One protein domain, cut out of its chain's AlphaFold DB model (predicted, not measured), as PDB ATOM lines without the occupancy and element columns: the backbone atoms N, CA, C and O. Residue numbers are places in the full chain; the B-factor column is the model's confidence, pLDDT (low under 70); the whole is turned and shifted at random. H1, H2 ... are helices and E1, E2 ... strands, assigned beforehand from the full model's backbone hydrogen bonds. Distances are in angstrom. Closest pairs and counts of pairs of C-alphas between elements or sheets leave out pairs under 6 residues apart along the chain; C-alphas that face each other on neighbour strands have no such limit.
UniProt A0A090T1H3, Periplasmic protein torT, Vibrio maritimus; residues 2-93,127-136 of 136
ATOM      1  N   ASN A   2       4.309  47.351 -36.713       74.75
ATOM      2  CA  ASN A   2       3.679  46.541 -35.658       74.75
ATOM      3  C   ASN A   2       2.141  46.510 -35.673       74.75
ATOM      4  O   ASN A   2       1.575  45.460 -35.411       74.75
ATOM      5  N   TYR A   3       1.464  47.614 -36.013       86.31
ATOM      6  CA  TYR A   3      -0.005  47.678 -35.982       86.31
ATOM      7  C   TYR A   3      -0.674  46.582 -36.823       86.31
ATOM      8  O   TYR A   3      -1.492  45.833 -36.306       86.31
ATOM      9  N   GLY A   4      -0.286  46.441 -38.097       89.25
ATOM     10  CA  GLY A   4      -0.908  45.453 -38.984       89.25
ATOM     11  C   GLY A   4      -0.712  44.018 -38.497       89.25
ATOM     12  O   GLY A   4      -1.604  43.193 -38.634       89.25
ATOM     13  N   MET A   5       0.433  43.745 -37.873       89.75
ATOM     14  CA  MET A   5       0.767  42.420 -37.361       89.75
ATOM     15  C   MET A   5       0.045  42.115 -36.047       89.75
ATOM     16  O   MET A   5      -0.434  41.001 -35.884       89.75
ATOM     17  N   VAL A   6      -0.105  43.100 -35.154       91.31
ATOM     18  CA  VAL A   6      -0.920  42.970 -33.933       91.31
ATOM     19  C   VAL A   6      -2.382  42.728 -34.286       91.31
ATOM     20  O   VAL A   6      -2.969  41.758 -33.820       91.31
ATOM     21  N   THR A   7      -2.950  43.547 -35.173       94.19
ATOM     22  CA  THR A   7      -4.338  43.381 -35.613       94.19
ATOM     23  C   THR A   7      -4.572  42.026 -36.279       94.19
ATOM     24  O   THR A   7      -5.627  41.427 -36.088       94.19
ATOM     25  N   GLU A   8      -3.622  41.526 -37.073       94.50
ATOM     26  CA  GLU A   8      -3.763  40.207 -37.694       94.50
ATOM     27  C   GLU A   8      -3.608  39.069 -36.677       94.50
ATOM     28  O   GLU A   8      -4.376  38.115 -36.724       94.50
ATOM     29  N   ALA A   9      -2.699  39.190 -35.707       93.44
ATOM     30  CA  ALA A   9      -2.552  38.215 -34.627       93.44
ATOM     31  C   ALA A   9      -3.837  38.070 -33.799       93.44
ATOM     32  O   ALA A   9      -4.284  36.955 -33.543       93.44
ATOM     33  N   GLU A  10      -4.463  39.197 -33.443       94.56
ATOM     34  CA  GLU A  10      -5.743  39.229 -32.730       94.56
ATOM     35  C   GLU A  10      -6.850  38.538 -33.535       94.56
ATOM     36  O   GLU A  10      -7.588  37.716 -32.995       94.56
ATOM     37  N   LYS A  11      -6.941  38.819 -34.843       97.50
ATOM     38  CA  LYS A  11      -7.925  38.180 -35.733       97.50
ATOM     39  C   LYS A  11      -7.724  36.675 -35.860       97.50
ATOM     40  O   LYS A  11      -8.703  35.940 -35.926       97.50
ATOM     41  N   GLN A  12      -6.471  36.233 -35.925       95.94
ATOM     42  CA  GLN A  12      -6.110  34.823 -36.066       95.94
ATOM     43  C   GLN A  12      -6.060  34.089 -34.714       95.94
ATOM     44  O   GLN A  12      -5.844  32.880 -34.689       95.94
ATOM     45  N   ASN A  13      -6.272  34.798 -33.598       95.25
ATOM     46  CA  ASN A  13      -6.150  34.278 -32.236       95.25
ATOM     47  C   ASN A  13      -4.779  33.619 -31.967       95.25
ATOM     48  O   ASN A  13      -4.691  32.537 -31.387       95.25
ATOM     49  N   ILE A  14      -3.708  34.278 -32.414       94.19
ATOM     50  CA  ILE A  14      -2.321  33.843 -32.218       94.19
ATOM     51  C   ILE A  14      -1.669  34.749 -31.171       94.19
ATOM     52  O   ILE A  14      -1.842  35.970 -31.190       94.19
ATOM     53  N   THR A  15      -0.895  34.161 -30.258       94.81
ATOM     54  CA  THR A  15      -0.107  34.945 -29.301       94.81
ATOM     55  C   THR A  15       1.040  35.618 -30.035       94.81
ATOM     56  O   THR A  15       1.768  34.965 -30.764       94.81
ATOM     57  N   LEU A  16       1.218  36.922 -29.836       92.56
ATOM     58  CA  LEU A  16       2.268  37.684 -30.499       92.56
ATOM     59  C   LEU A  16       3.180  38.373 -29.487       92.56
ATOM     60  O   LEU A  16       2.721  39.150 -28.649       92.56
ATOM     61  N   LYS A  17       4.492  38.165 -29.628       93.56
ATOM     62  CA  LYS A  17       5.532  38.862 -28.866       93.56
ATOM     63  C   LYS A  17       6.404  39.711 -29.782       93.56
ATOM     64  O   LYS A  17       7.051  39.194 -30.689       93.56
ATOM     65  N   VAL A  18       6.461  41.015 -29.504       91.94
ATOM     66  CA  VAL A  18       7.243  41.984 -30.289       91.94
ATOM     67  C   VAL A  18       8.557  42.327 -29.588       91.94
ATOM     68  O   VAL A  18       8.546  42.729 -28.427       91.94
ATOM     69  N   LEU A  19       9.686  42.228 -30.293       92.50
ATOM     70  CA  LEU A  19      11.006  42.684 -29.828       92.50
ATOM     71  C   LEU A  19      11.580  43.678 -30.844       92.50
ATOM     72  O   LEU A  19      11.299  43.546 -32.020       92.50
ATOM     73  N   GLU A  20      12.391  44.664 -30.455       89.06
ATOM     74  CA  GLU A  20      12.923  45.673 -31.395       89.06
ATOM     75  C   GLU A  20      14.416  45.949 -31.131       89.06
ATOM     76  O   GLU A  20      14.852  46.059 -29.976       89.06
ATOM     77  N   SER A  21      15.241  45.971 -32.188       88.19
ATOM     78  CA  SER A  21      16.710  46.033 -32.059       88.19
ATOM     79  C   SER A  21      17.252  47.423 -31.730       88.19
ATOM     80  O   SER A  21      18.425  47.558 -31.425       88.19
ATOM     81  N   GLY A  22      16.440  48.468 -31.699       85.31
ATOM     82  CA  GLY A  22      16.820  49.847 -31.401       85.31
ATOM     83  C   GLY A  22      17.558  50.546 -32.537       85.31
ATOM     84  O   GLY A  22      18.270  51.510 -32.271       85.31
ATOM     85  N   GLY A  23      17.498  50.028 -33.767       84.06
ATOM     86  CA  GLY A  23      18.325  50.539 -34.863       84.06
ATOM     87  C   GLY A  23      18.864  49.478 -35.825       84.06
ATOM     88  O   GLY A  23      19.107  48.340 -35.430       84.06
ATOM     89  N   TYR A  24      19.150  49.883 -37.066       86.00
ATOM     90  CA  TYR A  24      19.882  49.072 -38.052       86.00
ATOM     91  C   TYR A  24      21.312  48.682 -37.636       86.00
ATOM     92  O   TYR A  24      21.748  47.589 -37.985       86.00
ATOM     93  N   PRO A  25      22.057  49.501 -36.867       88.62
ATOM     94  CA  PRO A  25      23.394  49.105 -36.419       88.62
ATOM     95  C   PRO A  25      23.413  47.946 -35.407       88.62
ATOM     96  O   PRO A  25      24.461  47.353 -35.173       88.62
ATOM     97  N   ASN A  26      22.277  47.605 -34.788       91.62
ATOM     98  CA  ASN A  26      22.233  46.768 -33.586       91.62
ATOM     99  C   ASN A  26      22.065  45.268 -33.888       91.62
ATOM    100  O   ASN A  26      21.177  44.603 -33.346       91.62
ATOM    101  N   ILE A  27      22.939  44.717 -34.734       92.69
ATOM    102  CA  ILE A  27      22.907  43.301 -35.139       92.69
ATOM    103  C   ILE A  27      23.036  42.325 -33.961       92.69
ATOM    104  O   ILE A  27      22.331  41.320 -33.908       92.69
ATOM    105  N   ASP A  28      23.863  42.628 -32.962       95.12
ATOM    106  CA  ASP A  28      24.046  41.725 -31.818       95.12
ATOM    107  C   ASP A  28      22.809  41.677 -30.919       95.12
ATOM    108  O   ASP A  28      22.447  40.619 -30.397       95.12
ATOM    109  N   LYS A  29      22.084  42.796 -30.812       95.31
ATOM    110  CA  LYS A  29      20.785  42.816 -30.136       95.31
ATOM    111  C   LYS A  29      19.756  42.000 -30.918       95.31
ATOM    112  O   LYS A  29      19.005  41.251 -30.299       95.31
ATOM    113  N   GLN A  30      19.760  42.080 -32.250       95.81
ATOM    114  CA  GLN A  30      18.912  41.247 -33.107       95.81
ATOM    115  C   GLN A  30      19.192  39.746 -32.907       95.81
ATOM    116  O   GLN A  30      18.258  38.968 -32.726       95.81
ATOM    117  N   ARG A  31      20.466  39.340 -32.849       96.88
ATOM    118  CA  ARG A  31      20.875  37.954 -32.555       96.88
ATOM    119  C   ARG A  31      20.361  37.472 -31.199       96.88
ATOM    120  O   ARG A  31      19.769  36.399 -31.105       96.88
ATOM    121  N   ALA A  32      20.536  38.285 -30.155       96.94
ATOM    122  CA  ALA A  32      20.032  37.971 -28.819       96.94
ATOM    123  C   ALA A  32      18.497  37.860 -28.786       96.94
ATOM    124  O   ALA A  32      17.947  37.024 -28.073       96.94
ATOM    125  N   GLN A  33      17.798  38.669 -29.581       97.00
ATOM    126  CA  GLN A  33      16.340  38.625 -29.692       97.00
ATOM    127  C   GLN A  33      15.850  37.363 -30.407       97.00
ATOM    128  O   GLN A  33      14.887  36.766 -29.941       97.00
ATOM    129  N   LEU A  34      16.532  36.909 -31.462       97.38
ATOM    130  CA  LEU A  34      16.228  35.630 -32.118       97.38
ATOM    131  C   LEU A  34      16.358  34.448 -31.146       97.38
ATOM    132  O   LEU A  34      15.462  33.606 -31.083       97.38
ATOM    133  N   ILE A  35      17.418  34.439 -30.330       97.56
ATOM    134  CA  ILE A  35      17.593  33.459 -29.249       97.56
ATOM    135  C   ILE A  35      16.435  33.548 -28.245       97.56
ATOM    136  O   ILE A  35      15.839  32.534 -27.904       97.56
ATOM    137  N   ALA A  36      16.068  34.756 -27.812       96.81
ATOM    138  CA  ALA A  36      14.979  34.952 -26.855       96.81
ATOM    139  C   ALA A  36      13.602  34.531 -27.400       96.81
ATOM    140  O   ALA A  36      12.745  34.117 -26.622       96.81
ATOM    141  N   CYS A  37      13.369  34.641 -28.712       96.81
ATOM    142  CA  CYS A  37      12.161  34.131 -29.363       96.81
ATOM    143  C   CYS A  37      12.119  32.603 -29.327       96.81
ATOM    144  O   CYS A  37      11.112  32.028 -28.923       96.81
ATOM    145  N   ARG A  38      13.229  31.952 -29.686       95.06
ATOM    146  CA  ARG A  38      13.369  30.496 -29.595       95.06
ATOM    147  C   ARG A  38      13.174  30.001 -28.160       95.06
ATOM    148  O   ARG A  38      12.377  29.103 -27.933       95.06
ATOM    149  N   ASP A  39      13.857  30.606 -27.190       96.56
ATOM    150  CA  ASP A  39      13.799  30.195 -25.778       96.56
ATOM    151  C   ASP A  39      12.429  30.464 -25.140       96.56
ATOM    152  O   ASP A  39      12.046  29.811 -24.173       96.56
ATOM    153  N   TRP A  40      11.670  31.416 -25.690       96.56
ATOM    154  CA  TRP A  40      10.269  31.629 -25.330       96.56
ATOM    155  C   TRP A  40       9.347  30.507 -25.836       96.56
ATOM    156  O   TRP A  40       8.234  30.381 -25.331       96.56
ATOM    157  N   GLY A  41       9.818  29.668 -26.764       96.00
ATOM    158  CA  GLY A  41       9.047  28.580 -27.360       96.00
ATOM    159  C   GLY A  41       8.225  29.015 -28.568       96.00
ATOM    160  O   GLY A  41       7.150  28.469 -28.771       96.00
ATOM    161  N   ALA A  42       8.704  30.000 -29.337       96.56
ATOM    162  CA  ALA A  42       8.023  30.444 -30.552       96.56
ATOM    163  C   ALA A  42       7.843  29.291 -31.554       96.56
ATOM    164  O   ALA A  42       8.819  28.627 -31.923       96.56
ATOM    165  N   ASP A  43       6.618  29.126 -32.047       97.69
ATOM    166  CA  ASP A  43       6.275  28.225 -33.145       97.69
ATOM    167  C   ASP A  43       6.831  28.753 -34.477       97.69
ATOM    168  O   ASP A  43       7.192  27.975 -35.363       97.69
ATOM    169  N   ALA A  44       6.928  30.081 -34.629       97.25
ATOM    170  CA  ALA A  44       7.559  30.730 -35.775       97.25
ATOM    171  C   ALA A  44       8.114  32.126 -35.444       97.25
ATOM    172  O   ALA A  44       7.652  32.828 -34.544       97.25
ATOM    173  N   ILE A  45       9.091  32.575 -36.238       97.75
ATOM    174  CA  ILE A  45       9.684  33.914 -36.128       97.75
ATOM    175  C   ILE A  45       9.435  34.691 -37.419       97.75
ATOM    176  O   ILE A  45       9.867  34.278 -38.493       97.75
ATOM    177  N   ILE A  46       8.818  35.868 -37.322       96.38
ATOM    178  CA  ILE A  46       8.812  36.853 -38.403       96.38
ATOM    179  C   ILE A  46       9.983  37.822 -38.198       96.38
ATOM    180  O   ILE A  46      10.069  38.533 -37.192       96.38
ATOM    181  N   LEU A  47      10.894  37.841 -39.171       95.81
ATOM    182  CA  LEU A  47      12.177  38.535 -39.116       95.81
ATOM    183  C   LEU A  47      12.212  39.731 -40.076       95.81
ATOM    184  O   LEU A  47      12.318  39.570 -41.293       95.81
ATOM    185  N   GLY A  48      12.209  40.939 -39.512       94.12
ATOM    186  CA  GLY A  48      12.660  42.153 -40.193       94.12
ATOM    187  C   GLY A  48      14.164  42.337 -39.992       94.12
ATOM    188  O   GLY A  48      14.594  42.848 -38.960       94.12
ATOM    189  N   THR A  49      14.986  41.886 -40.944       93.75
ATOM    190  CA  THR A  49      16.452  41.920 -40.775       93.75
ATOM    191  C   THR A  49      17.000  43.354 -40.704       93.75
ATOM    192  O   THR A  49      16.526  44.235 -41.427       93.75
ATOM    193  N   VAL A  50      18.008  43.601 -39.852       90.81
ATOM    194  CA  VAL A  50      18.697  44.910 -39.787       90.81
ATOM    195  C   VAL A  50      19.724  45.095 -40.904       90.81
ATOM    196  O   VAL A  50      20.158  46.205 -41.186       90.81
ATOM    197  N   SER A  51      20.121  44.015 -41.567       90.62
ATOM    198  CA  SER A  51      20.958  44.069 -42.762       90.62
ATOM    199  C   SER A  51      20.649  42.863 -43.642       90.62
ATOM    200  O   SER A  51      20.417  41.775 -43.105       90.62
ATOM    201  N   PRO A  52      20.664  42.999 -44.978       92.00
ATOM    202  CA  PRO A  52      20.383  41.876 -45.858       92.00
ATOM    203  C   PRO A  52      21.259  40.653 -45.599       92.00
ATOM    204  O   PRO A  52      20.768  39.536 -45.683       92.00
ATOM    205  N   THR A  53      22.521  40.852 -45.223       94.75
ATOM    206  CA  THR A  53      23.506  39.777 -45.034       94.75
ATOM    207  C   THR A  53      23.787  39.458 -43.565       94.75
ATOM    208  O   THR A  53      24.747  38.760 -43.273       94.75
ATOM    209  N   ALA A  54      22.987  39.973 -42.622       94.00
ATOM    210  CA  ALA A  54      23.226  39.805 -41.182       94.00
ATOM    211  C   ALA A  54      23.280  38.338 -40.713       94.00
ATOM    212  O   ALA A  54      23.955  38.050 -39.726       94.00
ATOM    213  N   PHE A  55      22.561  37.456 -41.414       96.62
ATOM    214  CA  PHE A  55      22.386  36.038 -41.080       96.62
ATOM    215  C   PHE A  55      22.678  35.126 -42.272       96.62
ATOM    216  O   PHE A  55      22.015  34.103 -42.447       96.62
ATOM    217  N   SER A  56      23.593  35.540 -43.155       97.06
ATOM    218  CA  SER A  56      23.820  34.864 -44.436       97.06
ATOM    219  C   SER A  56      24.155  33.383 -44.288       97.06
ATOM    220  O   SER A  56      23.682  32.579 -45.085       97.06
ATOM    221  N   ASP A  57      24.936  33.051 -43.268       97.62
ATOM    222  CA  ASP A  57      25.582  31.758 -43.045       97.62
ATOM    223  C   ASP A  57      25.339  31.201 -41.630       97.62
ATOM    224  O   ASP A  57      25.730  30.073 -41.342       97.62
ATOM    225  N   ASP A  58      24.667  31.950 -40.746       97.56
ATOM    226  CA  ASP A  58      24.517  31.587 -39.331       97.56
ATOM    227  C   ASP A  58      23.095  31.747 -38.758       97.56
ATOM    228  O   ASP A  58      22.923  31.686 -37.541       97.56
ATOM    229  N   LEU A  59      22.057  31.914 -39.591       97.88
ATOM    230  CA  LEU A  59      20.668  32.077 -39.127       97.88
ATOM    231  C   LEU A  59      20.241  30.979 -38.136       97.88
ATOM    232  O   LEU A  59      19.728  31.270 -37.049       97.88
ATOM    233  N   ASN A  60      20.510  29.720 -38.482       97.50
ATOM    234  CA  ASN A  60      20.162  28.551 -37.679       97.50
ATOM    235  C   ASN A  60      20.857  28.508 -36.309       97.50
ATOM    236  O   ASN A  60      20.341  27.883 -35.383       97.50
ATOM    237  N   ARG A  61      21.979  29.213 -36.124       98.12
ATOM    238  CA  ARG A  61      22.652  29.332 -34.822       98.12
ATOM    239  C   ARG A  61      21.745  29.982 -33.778       98.12
ATOM    240  O   ARG A  61      21.834  29.654 -32.593       98.12
ATOM    241  N   TYR A  62      20.883  30.899 -34.211       97.69
ATOM    242  CA  TYR A  62      19.993  31.651 -33.331       97.69
ATOM    243  C   TYR A  62      18.594  31.040 -33.280       97.69
ATOM    244  O   TYR A  62      18.014  30.960 -32.199       97.69
ATOM    245  N   THR A  63      18.076  30.567 -34.416       96.94
ATOM    246  CA  THR A  63      16.691  30.077 -34.529       96.94
ATOM    247  C   THR A  63      16.550  28.571 -34.341       96.94
ATOM    248  O   THR A  63      15.457  28.113 -34.032       96.94
ATOM    249  N   GLN A  64      17.631  27.801 -34.506       96.12
ATOM    250  CA  GLN A  64      17.591  26.337 -34.572       96.12
ATOM    251  C   GLN A  64      16.510  25.878 -35.569       96.12
ATOM    252  O   GLN A  64      16.517  26.303 -36.729       96.12
ATOM    253  N   ASP A  65      15.564  25.064 -35.114       95.69
ATOM    254  CA  ASP A  65      14.493  24.511 -35.939       95.69
ATOM    255  C   ASP A  65      13.271  25.436 -36.055       95.69
ATOM    256  O   ASP A  65      12.366  25.145 -36.840       95.69
ATOM    257  N   THR A  66      13.237  26.566 -35.335       97.94
ATOM    258  CA  THR A  66      12.121  27.517 -35.413       97.94
ATOM    259  C   THR A  66      12.056  28.138 -36.819       97.94
ATOM    260  O   THR A  66      13.015  28.793 -37.247       97.94
ATOM    261  N   PRO A  67      10.948  27.960 -37.567       97.88
ATOM    262  CA  PRO A  67      10.810  28.469 -38.924       97.88
ATOM    263  C   PRO A  67      10.782  29.999 -38.964       97.88
ATOM    264  O   PRO A  67      10.136  30.656 -38.145       97.88
ATOM    265  N   VAL A  68      11.447  30.568 -39.969       98.06
ATOM    266  CA  VAL A  68      11.592  32.014 -40.150       98.06
ATOM    267  C   VAL A  68      10.792  32.497 -41.355       98.06
ATOM    268  O   VAL A  68      10.883  31.939 -42.447       98.06
ATOM    269  N   PHE A  69      10.055  33.587 -41.190       97.25
ATOM    270  CA  PHE A  69       9.399  34.320 -42.268       97.25
ATOM    271  C   PHE A  69      10.040  35.701 -42.387       97.25
ATOM    272  O   PHE A  69       9.962  36.507 -41.465       97.25
ATOM    273  N   ALA A  70      10.695  35.996 -43.508       95.19
ATOM    274  CA  ALA A  70      11.304  37.309 -43.703       95.19
ATOM    275  C   ALA A  70      10.227  38.354 -44.029       95.19
ATOM    276  O   ALA A  70       9.290  38.080 -44.785       95.19
ATOM    277  N   THR A  71      10.363  39.566 -43.490       93.50
ATOM    278  CA  THR A  71       9.424  40.657 -43.763       93.50
ATOM    279  C   THR A  71      10.126  41.972 -44.082       93.50
ATOM    280  O   THR A  71      11.133  42.313 -43.463       93.50
ATOM    281  N   VAL A  72       9.546  42.731 -45.017       89.25
ATOM    282  CA  VAL A  72       9.913  44.088 -45.460       89.25
ATOM    283  C   VAL A  72      11.304  44.194 -46.087       89.25
ATOM    284  O   VAL A  72      11.418  44.544 -47.261       89.25
ATOM    285  N   ASN A  73      12.349  43.891 -45.323       87.69
ATOM    286  CA  ASN A  73      13.730  43.912 -45.772       87.69
ATOM    287  C   ASN A  73      14.103  42.557 -46.374       87.69
ATOM    288  O   ASN A  73      13.758  41.501 -45.842       87.69
ATOM    289  N   HIS A  74      14.850  42.591 -47.475       90.00
ATOM    290  CA  HIS A  74      15.365  41.379 -48.099       90.00
ATOM    291  C   HIS A  74      16.369  40.714 -47.152       90.00
ATOM    292  O   HIS A  74      17.386  41.312 -46.823       90.00
ATOM    293  N   LEU A  75      16.082  39.483 -46.731       94.50
ATOM    294  CA  LEU A  75      17.009  38.620 -46.009       94.50
ATOM    295  C   LEU A  75      17.746  37.716 -47.008       94.50
ATOM    296  O   LEU A  75      17.134  36.853 -47.635       94.50
ATOM    297  N   ILE A  76      19.049  37.930 -47.169       95.25
ATOM    298  CA  ILE A  76      19.919  37.156 -48.053       95.25
ATOM    299  C   ILE A  76      20.579  36.059 -47.223       95.25
ATOM    300  O   ILE A  76      21.339  36.340 -46.300       95.25
ATOM    301  N   VAL A  77      20.295  34.812 -47.587       97.50
ATOM    302  CA  VAL A  77      20.827  33.616 -46.932       97.50
ATOM    303  C   VAL A  77      21.422  32.656 -47.951       97.50
ATOM    304  O   VAL A  77      20.966  32.577 -49.100       97.50
ATOM    305  N   ASP A  78      22.444  31.926 -47.525       97.88
ATOM    306  CA  ASP A  78      23.068  30.881 -48.316       97.88
ATOM    307  C   ASP A  78      22.139  29.665 -48.496       97.88
ATOM    308  O   ASP A  78      20.960  29.654 -48.121       97.88
ATOM    309  N   LYS A  79      22.660  28.625 -49.147       97.44
ATOM    310  CA  LYS A  79      21.890  27.418 -49.450       97.44
ATOM    311  C   LYS A  79      21.513  26.627 -48.192       97.44
ATOM    312  O   LYS A  79      20.430  26.045 -48.177       97.44
ATOM    313  N   GLU A  80      22.381  26.588 -47.186       96.94
ATOM    314  CA  GLU A  80      22.163  25.831 -45.951       96.94
ATOM    315  C   GLU A  80      21.117  26.518 -45.078       96.94
ATOM    316  O   GLU A  80      20.197  25.872 -44.579       96.94
ATOM    317  N   GLN A  81      21.190  27.843 -44.980       97.69
ATOM    318  CA  GLN A  81      20.280  28.652 -44.180       97.69
ATOM    319  C   GLN A  81      18.891  28.796 -44.827       97.69
ATOM    320  O   GLN A  81      17.885  28.952 -44.131       97.69
ATOM    321  N   ARG A  82      18.788  28.672 -46.159       96.94
ATOM    322  CA  ARG A  82      17.519  28.801 -46.902       96.94
ATOM    323  C   ARG A  82      16.420  27.868 -46.413       96.94
ATOM    324  O   ARG A  82      15.254  28.247 -46.458       96.94
ATOM    325  N   GLN A  83      16.762  26.672 -45.937       96.69
ATOM    326  CA  GLN A  83      15.762  25.728 -45.437       96.69
ATOM    327  C   GLN A  83      15.028  26.236 -44.187       96.69
ATOM    328  O   GLN A  83      13.910  25.793 -43.935       96.69
ATOM    329  N   HIS A  84      15.608  27.176 -43.433       96.88
ATOM    330  CA  HIS A  84      14.985  27.774 -42.251       96.88
ATOM    331  C   HIS A  84      13.998  28.893 -42.615       96.88
ATOM    332  O   HIS A  84      13.106  29.193 -41.826       96.88
ATOM    333  N   VAL A  85      14.085  29.464 -43.825       97.88
ATOM    334  CA  VAL A  85      13.182  30.524 -44.301       97.88
ATOM    335  C   VAL A  85      11.987  29.915 -45.041       97.88
ATOM    336  O   VAL A  85      12.139  29.319 -46.105       97.88
ATOM    337  N   LYS A  86      10.781  30.062 -44.486       98.06
ATOM    338  CA  LYS A  86       9.546  29.434 -44.994       98.06
ATOM    339  C   LYS A  86       8.668  30.361 -45.826       98.06
ATOM    340  O   LYS A  86       7.819  29.888 -46.576       98.06
ATOM    341  N   GLY A  87       8.885  31.667 -45.737       96.69
ATOM    342  CA  GLY A  87       8.167  32.644 -46.545       96.69
ATOM    343  C   GLY A  87       8.806  34.020 -46.477       96.69
ATOM    344  O   GLY A  87       9.577  34.319 -45.565       96.69
ATOM    345  N   VAL A  88       8.493  34.850 -47.467       95.38
ATOM    346  CA  VAL A  88       8.985  36.225 -47.565       95.38
ATOM    347  C   VAL A  88       7.821  37.132 -47.930       95.38
ATOM    348  O   VAL A  88       7.128  36.889 -48.915       95.38
ATOM    349  N   VAL A  89       7.624  38.190 -47.151       93.69
ATOM    350  CA  VAL A  89       6.673  39.263 -47.453       93.69
ATOM    351  C   VAL A  89       7.453  40.555 -47.621       93.69
ATOM    352  O   VAL A  89       8.089  41.026 -46.687       93.69
ATOM    353  N   GLY A  90       7.404  41.164 -48.799       89.94
ATOM    354  CA  GLY A  90       8.122  42.405 -49.062       89.94
ATOM    355  C   GLY A  90       7.645  43.073 -50.339       89.94
ATOM    356  O   GLY A  90       6.889  42.493 -51.118       89.94
ATOM    357  N   VAL A  91       8.093  44.307 -50.542       87.75
ATOM    358  CA  VAL A  91       7.859  45.061 -51.774       87.75
ATOM    359  C   VAL A  91       9.191  45.206 -52.490       87.75
ATOM    360  O   VAL A  91      10.207  45.507 -51.866       87.75
ATOM    361  N   ASP A  92       9.188  45.015 -53.805       87.81
ATOM    362  CA  ASP A  92      10.338  45.366 -54.626       87.81
ATOM    363  C   ASP A  92      10.393  46.891 -54.803       87.81
ATOM    364  O   ASP A  92       9.582  47.510 -55.503       87.81
ATOM    365  N   TRP A  93      11.366  47.492 -54.120       86.88
ATOM    366  CA  TRP A  93      11.595  48.931 -54.073       86.88
ATOM    367  C   TRP A  93      11.917  49.529 -55.446       86.88
ATOM    368  O   TRP A  93      11.630  50.708 -55.663       86.88
ATOM    369  N   VAL A 127      16.577  52.751 -46.362       47.38
ATOM    370  CA  VAL A 127      15.224  53.314 -46.414       47.38
ATOM    371  C   VAL A 127      14.332  52.433 -45.541       47.38
ATOM    372  O   VAL A 127      14.154  51.249 -45.811       47.38
ATOM    373  N   GLY A 128      13.809  53.008 -44.464       48.12
ATOM    374  CA  GLY A 128      12.996  52.324 -43.460       48.12
ATOM    375  C   GLY A 128      13.410  52.781 -42.068       48.12
ATOM    376  O   GLY A 128      14.556  53.159 -41.856       48.12
ATOM    377  N   GLN A 129      12.478  52.832 -41.121       40.41
ATOM    378  CA  GLN A 129      12.846  52.925 -39.711       40.41
ATOM    379  C   GLN A 129      13.030  51.508 -39.182       40.41
ATOM    380  O   GLN A 129      12.265  50.610 -39.530       40.41
ATOM    381  N   SER A 130      14.065  51.317 -38.373       51.12
ATOM    382  CA  SER A 130      14.425  50.057 -37.727       51.12
ATOM    383  C   SER A 130      13.213  49.489 -37.001       51.12
ATOM    384  O   SER A 130      12.715  50.138 -36.087       51.12
ATOM    385  N   GLN A 131      12.674  48.347 -37.439       45.62
ATOM    386  CA  GLN A 131      11.466  47.801 -36.822       45.62
ATOM    387  C   GLN A 131      11.483  46.272 -36.732       45.62
ATOM    388  O   GLN A 131      11.546  45.570 -37.733       45.62
ATOM    389  N   SER A 132      11.391  45.852 -35.470       45.72
ATOM    390  CA  SER A 132      10.550  44.798 -34.901       45.72
ATOM    391  C   SER A 132      10.654  43.355 -35.415       45.72
ATOM    392  O   SER A 132      10.269  43.033 -36.534       45.72
ATOM    393  N   PHE A 133      11.044  42.462 -34.508       52.69
ATOM    394  CA  PHE A 133      10.780  41.022 -34.531       52.69
ATOM    395  C   PHE A 133       9.406  40.748 -33.993       52.69
ATOM    396  O   PHE A 133       8.942  41.413 -33.063       52.69
ATOM    397  N   LEU A 134       8.828  39.687 -34.520       51.75
ATOM    398  CA  LEU A 134       7.612  39.119 -34.003       51.75
ATOM    399  C   LEU A 134       7.816  37.623 -33.871       51.75
ATOM    400  O   LEU A 134       8.181  36.958 -34.836       51.75
ATOM    401  N   ALA A 135       7.621  37.126 -32.664       59.44
ATOM    402  CA  ALA A 135       7.535  35.707 -32.391       59.44
ATOM    403  C   ALA A 135       6.083  35.366 -32.099       59.44
ATOM    404  O   ALA A 135       5.409  36.123 -31.389       59.44
ATOM    405  N   PHE A 136       5.638  34.252 -32.663       56.28
ATOM    406  CA  PHE A 136       4.328  33.670 -32.427       56.28
ATOM    407  C   PHE A 136       4.510  32.261 -31.899       56.28
ATOM    408  O   PHE A 136       5.437  31.586 -32.409       56.28
TER     409      PHE A 136
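What this domain is: This is residues 2 to 93 and 127 to 136 of the 136 residues of the protein "Periplasmic protein torT" of Vibrio maritimus (UniProt A0A090T1H3). This is a small twisted sheet of five strands with H2, the longest helix, packed along one face over E5, and with the short helices H3 and H4 following on from H2 in a chain of contacts. H1 only grazes the sheet near E1 and E5, and the longest distance, 34.9 A, runs from its Lys 11 to Asp 57 in the link from E2 to H3. The printed part has 102 residues, with four named helices and five named strands in the order H1 E1 H2 E2 H3 E3 H4 E4 E5; the class is mixed. The sheet order is E1 E5 E2 E3 E4, mixed parallel and antiparallel. The whole is compact, with a radius of gyration of the C-alphas of 12.6 A and spans of 34 by 30 by 24 A.

How they stand to each other: Start at H1, residues 2 to 12; its closest C-alpha to E1, residues 17 to 19, is that of Asn 2, 7.9 A from Val 18. Edge strand E1 is antiparallel to E5, residues 133 to 135, with N 17 and O 135 at 2.8 A. Next find H2, residues 27 to 39, at a height over the sheet of 9.1 A; it makes two layers, a helix over a sheet. It lies over E5 and runs along the strands, at 5 degrees to E5 on the local plane, with the closest C-alphas those of Cys 37 and Ala 135, 5.7 A. E2, residues 45 to 47, is antiparallel to E5, with N 46 and O 134 at 2.8 A; E1, H2 and E2 form a split strand-helix-strand unit, E5 lying between its two strands, with a right-handed crossover. H3, residues 59 to 63, touches H2, Ile 35 and Tyr 62 having the closest C-alphas at 5.1 A, and only just grazes the sheet, with 5 pairs of C-alphas within 10 A. E3, residues 68 to 71, is parallel to E2, with N 69 and O 45 at 2.8 A. H4, residues 81 to 84, touches H3, the closest C-alphas being those of Leu 59 and Gln 81, 6.1 A. Edge strand E4, residues 85 to 89, is parallel to E3, with N 86 and O 68 at 2.8 A. E2, H3, E3 and E3, H4, E4 are strand-helix-strand units, parallel neighbours joined through a helix, with right-handed crossovers. In H1, H2 and H3 every O i to N i+4 pair is within hydrogen-bond range; H4 is too short for one.

Where its parts are: Find C-alpha 2 at (3.679, 46.541, -35.658), where H1 begins; it is 15.3 A long. H2 runs 18.5 A from C-alpha 27 at (22.907, 43.301, -35.139), and E4 is 11.3 A long. E5 ends at C-alpha 135, (7.535, 35.707, -32.391).

The domain as a whole: Residues 94 to 126 are not printed, and C-alphas 93 and 127 are 9.5 A apart across the cut. The link from E2 to H3, 11 residues, is long. Residues 127 to 136 are under 70 in pLDDT; the mean of the printed part is 89.8.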